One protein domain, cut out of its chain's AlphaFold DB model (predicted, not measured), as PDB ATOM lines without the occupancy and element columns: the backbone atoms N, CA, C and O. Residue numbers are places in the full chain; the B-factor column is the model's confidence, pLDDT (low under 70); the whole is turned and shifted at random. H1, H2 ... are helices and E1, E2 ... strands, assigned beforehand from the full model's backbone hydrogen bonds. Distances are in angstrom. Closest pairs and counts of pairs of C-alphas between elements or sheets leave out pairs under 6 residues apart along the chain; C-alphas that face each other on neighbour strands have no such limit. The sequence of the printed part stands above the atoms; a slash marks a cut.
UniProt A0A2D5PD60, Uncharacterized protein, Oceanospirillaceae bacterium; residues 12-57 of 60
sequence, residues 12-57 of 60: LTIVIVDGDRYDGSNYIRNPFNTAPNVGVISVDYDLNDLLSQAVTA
ATOM      1  N   LEU A  12     -10.407 -48.515  38.676       91.25
ATOM      2  CA  LEU A  12     -11.229 -47.445  39.237       91.25
ATOM      3  C   LEU A  12     -10.415 -46.723  40.311       91.25
ATOM      4  O   LEU A  12      -9.763 -47.362  41.130       91.25
ATOM      5  N   THR A  13     -10.441 -45.393  40.295       93.69
ATOM      6  CA  THR A  13      -9.847 -44.569  41.355       93.69
ATOM      7  C   THR A  13     -10.934 -43.714  41.984       93.69
ATOM      8  O   THR A  13     -11.671 -43.042  41.263       93.69
ATOM      9  N   ILE A  14     -11.025 -43.741  43.312       93.62
ATOM     10  CA  ILE A  14     -11.967 -42.935  44.093       93.62
ATOM     11  C   ILE A  14     -11.163 -41.989  44.988       93.62
ATOM     12  O   ILE A  14     -10.282 -42.418  45.732       93.62
ATOM     13  N   VAL A  15     -11.466 -40.696  44.922       92.88
ATOM     14  CA  VAL A  15     -10.890 -39.676  45.807       92.88
ATOM     15  C   VAL A  15     -12.031 -39.080  46.614       92.88
ATOM     16  O   VAL A  15     -12.995 -38.579  46.036       92.88
ATOM     17  N   ILE A  16     -11.929 -39.154  47.938       92.00
ATOM     18  CA  ILE A  16     -12.876 -38.498  48.839       92.00
ATOM     19  C   ILE A  16     -12.349 -37.094  49.121       92.00
ATOM     20  O   ILE A  16     -11.199 -36.939  49.530       92.00
ATOM     21  N   VAL A  17     -13.184 -36.088  48.864       93.00
ATOM     22  CA  VAL A  17     -12.850 -34.667  49.005       93.00
ATOM     23  C   VAL A  17     -13.778 -34.036  50.039       93.00
ATOM     24  O   VAL A  17     -14.997 -34.180  49.941       93.00
ATOM     25  N   ASP A  18     -13.194 -33.323  50.998       93.06
ATOM     26  CA  ASP A  18     -13.881 -32.517  52.007       93.06
ATOM     27  C   ASP A  18     -13.322 -31.087  51.980       93.06
ATOM     28  O   ASP A  18     -12.250 -30.794  52.521       93.06
ATOM     29  N   GLY A  19     -14.026 -30.199  51.272       94.06
ATOM     30  CA  GLY A  19     -13.554 -28.846  50.982       94.06
ATOM     31  C   GLY A  19     -12.225 -28.867  50.223       94.06
ATOM     32  O   GLY A  19     -12.141 -29.411  49.125       94.06
ATOM     33  N   ASP A  20     -11.186 -28.298  50.836       91.88
ATOM     34  CA  ASP A  20      -9.821 -28.266  50.289       91.88
ATOM     35  C   ASP A  20      -8.969 -29.487  50.699       91.88
ATOM     36  O   ASP A  20      -7.788 -29.573  50.354       91.88
ATOM     37  N   ARG A  21      -9.528 -30.430  51.469       90.19
ATOM     38  CA  ARG A  21      -8.842 -31.655  51.910       90.19
ATOM     39  C   ARG A  21      -9.257 -32.833  51.036       90.19
ATOM     40  O   ARG A  21     -10.413 -32.941  50.644       90.19
ATOM     41  N   TYR A  22      -8.330 -33.752  50.781       89.06
ATOM     42  CA  TYR A  22      -8.622 -35.014  50.106       89.06
ATOM     43  C   TYR A  22      -7.876 -36.176  50.767       89.06
ATOM     44  O   TYR A  22      -6.727 -36.022  51.181       89.06
ATOM     45  N   ASP A  23      -8.525 -37.337  50.846       81.25
ATOM     46  CA  ASP A  23      -8.017 -38.535  51.537       81.25
ATOM     47  C   ASP A  23      -7.277 -39.486  50.579       81.25
ATOM     48  O   ASP A  23      -7.559 -40.683  50.476       81.25
ATOM     49  N   GLY A  24      -6.322 -38.923  49.832       84.25
ATOM     50  CA  GLY A  24      -5.525 -39.661  48.850       84.25
ATOM     51  C   GLY A  24      -6.359 -40.333  47.748       84.25
ATOM     52  O   GLY A  24      -7.573 -40.164  47.632       84.25
ATOM     53  N   SER A  25      -5.689 -41.081  46.870       90.19
ATOM     54  CA  SER A  25      -6.355 -41.863  45.820       90.19
ATOM     55  C   SER A  25      -6.544 -43.317  46.254       90.19
ATOM     56  O   SER A  25      -5.573 -43.993  46.607       90.19
ATOM     57  N   ASN A  26      -7.790 -43.796  46.193       93.44
ATOM     58  CA  ASN A  26      -8.188 -45.171  46.491       93.44
ATOM     59  C   ASN A  26      -8.302 -45.957  45.183       93.44
ATOM     60  O   ASN A  26      -9.227 -45.727  44.401       93.44
ATOM     61  N   TYR A  27      -7.356 -46.861  44.930       93.81
ATOM     62  CA  TYR A  27      -7.298 -47.637  43.691       93.81
ATOM     63  C   TYR A  27      -7.967 -48.994  43.858       93.81
ATOM     64  O   TYR A  27      -7.587 -49.774  44.727       93.81
ATOM     65  N   ILE A  28      -8.900 -49.306  42.966       92.25
ATOM     66  CA  ILE A  28      -9.627 -50.573  42.932       92.25
ATOM     67  C   ILE A  28      -9.319 -51.250  41.599       92.25
ATOM     68  O   ILE A  28      -9.601 -50.716  40.519       92.25
ATOM     69  N   ARG A  29      -8.719 -52.438  41.673       90.94
ATOM     70  CA  ARG A  29      -8.503 -53.299  40.505       90.94
ATOM     71  C   ARG A  29      -9.720 -54.178  40.290       90.94
ATOM     72  O   ARG A  29     -10.315 -54.646  41.253       90.94
ATOM     73  N   ASN A  30     -10.045 -54.430  39.028       88.56
ATOM     74  CA  ASN A  30     -11.163 -55.281  38.631       88.56
ATOM     75  C   ASN A  30     -12.503 -54.870  39.291       88.56
ATOM     76  O   ASN A  30     -13.223 -55.739  39.784       88.56
ATOM     77  N   PRO A  31     -12.866 -53.566  39.283       86.38
ATOM     78  CA  PRO A  31     -14.042 -53.051  39.998       86.38
ATOM     79  C   PRO A  31     -15.371 -53.611  39.461       86.38
ATOM     80  O   PRO A  31     -16.380 -53.608  40.158       86.38
ATOM     81  N   PHE A  32     -15.376 -54.106  38.217       85.06
ATOM     82  CA  PHE A  32     -16.554 -54.614  37.511       85.06
ATOM     83  C   PHE A  32     -16.350 -56.086  37.128       85.06
ATOM     84  O   PHE A  32     -16.174 -56.433  35.962       85.06
ATOM     85  N   ASN A  33     -16.306 -56.960  38.132       76.81
ATOM     86  CA  ASN A  33     -16.065 -58.399  37.949       76.81
ATOM     87  C   ASN A  33     -17.316 -59.203  37.545       76.81
ATOM     88  O   ASN A  33     -17.208 -60.369  37.169       76.81
ATOM     89  N   THR A  34     -18.495 -58.586  37.633       76.44
ATOM     90  CA  THR A  34     -19.782 -59.227  37.370       76.44
ATOM     91  C   THR A  34     -20.456 -58.525  36.207       76.44
ATOM     92  O   THR A  34     -20.703 -57.320  36.249       76.44
ATOM     93  N   ALA A  35     -20.764 -59.283  35.155       76.19
ATOM     94  CA  ALA A  35     -21.508 -58.748  34.029       76.19
ATOM     95  C   ALA A  35     -22.951 -58.416  34.443       76.19
ATOM     96  O   ALA A  35     -23.583 -59.218  35.136       76.19
ATOM     97  N   PRO A  36     -23.511 -57.287  33.980       79.50
ATOM     98  CA  PRO A  36     -24.932 -57.028  34.141       79.50
ATOM     99  C   PRO A  36     -25.772 -58.081  33.406       79.50
ATOM    100  O   PRO A  36     -25.378 -58.595  32.353       79.50
ATOM    101  N   ASN A  37     -26.962 -58.363  33.940       84.31
ATOM    102  CA  ASN A  37     -27.950 -59.200  33.259       84.31
ATOM    103  C   ASN A  37     -28.353 -58.585  31.908       84.31
ATOM    104  O   ASN A  37     -28.283 -57.373  31.696       84.31
ATOM    105  N   VAL A  38     -28.818 -59.427  30.983       82.44
ATOM    106  CA  VAL A  38     -29.282 -58.973  29.664       82.44
ATOM    107  C   VAL A  38     -30.413 -57.955  29.825       82.44
ATOM    108  O   VAL A  38     -31.383 -58.203  30.536       82.44
ATOM    109  N   GLY A  39     -30.293 -56.816  29.140       85.88
ATOM    110  CA  GLY A  39     -31.289 -55.741  29.175       85.88
ATOM    111  C   GLY A  39     -31.127 -54.749  30.331       85.88
ATOM    112  O   GLY A  39     -31.887 -53.787  30.397       85.88
ATOM    113  N   VAL A  40     -30.138 -54.934  31.210       83.44
ATOM    114  CA  VAL A  40     -29.808 -53.967  32.266       83.44
ATOM    115  C   VAL A  40     -28.976 -52.819  31.688       83.44
ATOM    116  O   VAL A  40     -27.953 -53.043  31.044       83.44
ATOM    117  N   ILE A  41     -29.427 -51.585  31.927       84.31
ATOM    118  CA  ILE A  41     -28.802 -50.350  31.418       84.31
ATOM    119  C   ILE A  41     -27.869 -49.675  32.432       84.31
ATOM    120  O   ILE A  41     -27.015 -48.884  32.039       84.31
ATOM    121  N   SER A  42     -28.024 -49.987  33.720       86.00
ATOM    122  CA  SER A  42     -27.249 -49.422  34.826       86.00
ATOM    123  C   SER A  42     -27.062 -50.454  35.935       86.00
ATOM    124  O   SER A  42     -27.925 -51.302  36.156       86.00
ATOM    125  N   VAL A  43     -25.934 -50.369  36.632       85.00
ATOM    126  CA  VAL A  43     -25.644 -51.160  37.830       85.00
ATOM    127  C   VAL A  43     -25.217 -50.189  38.914       85.00
ATOM    128  O   VAL A  43     -24.342 -49.357  38.673       85.00
ATOM    129  N   ASP A  44     -25.831 -50.312  40.084       90.25
ATOM    130  CA  ASP A  44     -25.493 -49.514  41.254       90.25
ATOM    131  C   ASP A  44     -24.500 -50.282  42.130       90.25
ATOM    132  O   ASP A  44     -24.610 -51.498  42.302       90.25
ATOM    133  N   TYR A  45     -23.531 -49.559  42.682       90.69
ATOM    134  CA  TYR A  45     -22.524 -50.091  43.594       90.69
ATOM    135  C   TYR A  45     -22.570 -49.316  44.904       90.69
ATOM    136  O   TYR A  45     -22.723 -48.093  44.896       90.69
ATOM    137  N   ASP A  46     -22.394 -50.019  46.022       93.75
ATOM    138  CA  ASP A  46     -22.191 -49.367  47.310       93.75
ATOM    139  C   ASP A  46     -20.764 -48.809  47.399       93.75
ATOM    140  O   ASP A  46     -19.779 -49.469  47.050       93.75
ATOM    141  N   LEU A  47     -20.648 -47.563  47.858       93.12
ATOM    142  CA  LEU A  47     -19.363 -46.881  47.953       93.12
ATOM    143  C   LEU A  47     -18.442 -47.531  48.996       93.12
ATOM    144  O   LEU A  47     -17.240 -47.630  48.753       93.12
ATOM    145  N   ASN A  48     -18.975 -47.989  50.131       94.19
ATOM    146  CA  ASN A  48     -18.165 -48.631  51.167       94.19
ATOM    147  C   ASN A  48     -17.651 -49.989  50.687       94.19
ATOM    148  O   ASN A  48     -16.483 -50.308  50.916       94.19
ATOM    149  N   ASP A  49     -18.475 -50.749  49.964       93.31
ATOM    150  CA  ASP A  49     -18.054 -52.021  49.367       93.31
ATOM    151  C   ASP A  49     -16.915 -51.823  48.358       93.31
ATOM    152  O   ASP A  49     -15.953 -52.597  48.342       93.31
ATOM    153  N   LEU A  50     -16.978 -50.763  47.548       92.19
ATOM    154  CA  LEU A  50     -15.895 -50.392  46.635       92.19
ATOM    155  C   LEU A  50     -14.625 -49.985  47.396       92.19
ATOM    156  O   LEU A  50     -13.540 -50.482  47.093       92.19
ATOM    157  N   LEU A  51     -14.747 -49.121  48.405       92.50
ATOM    158  CA  LEU A  51     -13.609 -48.653  49.202       92.50
ATOM    159  C   LEU A  51     -12.957 -49.776  50.020       92.50
ATOM    160  O   LEU A  51     -11.744 -49.756  50.209       92.50
ATOM    161  N   SER A  52     -13.715 -50.792  50.442       93.00
ATOM    162  CA  SER A  52     -13.173 -51.963  51.148       93.00
ATOM    163  C   SER A  52     -12.172 -52.776  50.313       93.00
ATOM    164  O   SER A  52     -11.327 -53.480  50.864       93.00
ATOM    165  N   GLN A  53     -12.248 -52.661  48.983       92.06
ATOM    166  CA  GLN A  53     -11.362 -53.326  48.024       92.06
ATOM    167  C   GLN A  53     -10.185 -52.439  47.601       92.06
ATOM    168  O   GLN A  53      -9.321 -52.877  46.835       92.06
ATOM    169  N   ALA A  54     -10.172 -51.181  48.041       93.19
ATOM    170  CA  ALA A  54      -9.209 -50.212  47.575       93.19
ATOM    171  C   ALA A  54      -7.845 -50.371  48.249       93.19
ATOM    172  O   ALA A  54      -7.720 -50.710  49.425       93.19
ATOM    173  N   VAL A  55      -6.809 -50.041  47.485       91.38
ATOM    174  CA  VAL A  55      -5.455 -49.838  47.990       91.38
ATOM    175  C   VAL A  55      -5.143 -48.350  47.890       91.38
ATOM    176  O   VAL A  55      -5.261 -47.754  46.816       91.38
ATOM    177  N   THR A  56      -4.761 -47.738  49.007       84.62
ATOM    178  CA  THR A  56      -4.297 -46.350  49.051       84.62
ATOM    179  C   THR A  56      -2.913 -46.237  48.418       84.62
ATOM    180  O   THR A  56      -2.021 -47.031  48.717       84.62
ATOM    181  N   ALA A  57      -2.712 -45.243  47.546       72.19
ATOM    182  CA  ALA A  57      -1.382 -44.981  46.978       72.19
ATOM    183  C   ALA A  57      -0.377 -44.413  47.993       72.19
ATOM    184  O   ALA A  57       0.825 -44.493  47.754       72.19
TER     185      ALA A  57
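Overview. This is residues 12 to 57 of the 60 residues of an uncharacterized protein of Oceanospirillaceae bacterium (UniProt A0A2D5PD60). A long two-stranded hairpin, E1 and E2, has the short helix H1 over one face near the end away from its turn, and a long loop between E2 and H1 reaches out beyond that end. Residues 17 to 22, at the turn, and residues 36 to 42, in the loop, stick out at the two far ends, while residues 55 to 56 come back to pair with residues 26 to 27 of E2. The printed part has 46 residues, with two antiparallel strands and then one helix along it; the class is mixed, helices and strands, with under half of the residues in named elements. The whole is loose, with a radius of gyration of the C-alphas of 13.1 A and spans of 41 by 20 by 13 A.

Along the chain. E1, residues 12 to 18, begins at C-alpha 12 (-11.229, -47.445, 39.237) and is 19.8 A long. E2, residues 21 to 29, is 24.5 A long and ends at C-alpha 29 (-8.503, -53.299, 40.505). H1, residues 47 to 52, is 8.6 A long and ends at C-alpha 52 (-13.173, -51.963, 51.148).

Arrangement. E1 and E2 form a hairpin, antiparallel at 164 degrees between their directions. N 14 and O 26, 2.9 A apart, and N 18 and O 21, 2.8 A apart, are within hydrogen-bond range. The closest C-alphas of E2 and H1 are those of Asn 26 and Leu 51, 7.0 A apart. Those of E1 and H1 are Ile 14 and Leu 51, 7.8 A apart. In H1 every O i to N i+4 pair is within hydrogen-bond range.

Size, cuts and confidence. The two C-alphas farthest apart, those of Asp 20 and Val 38, are 41.8 A apart. The link from E1 to E2 is tight; that from E2 to H1 is long, with 17 residues. The printed part has no cut, its mean pLDDT is 88.4, and no printed residue is under 70.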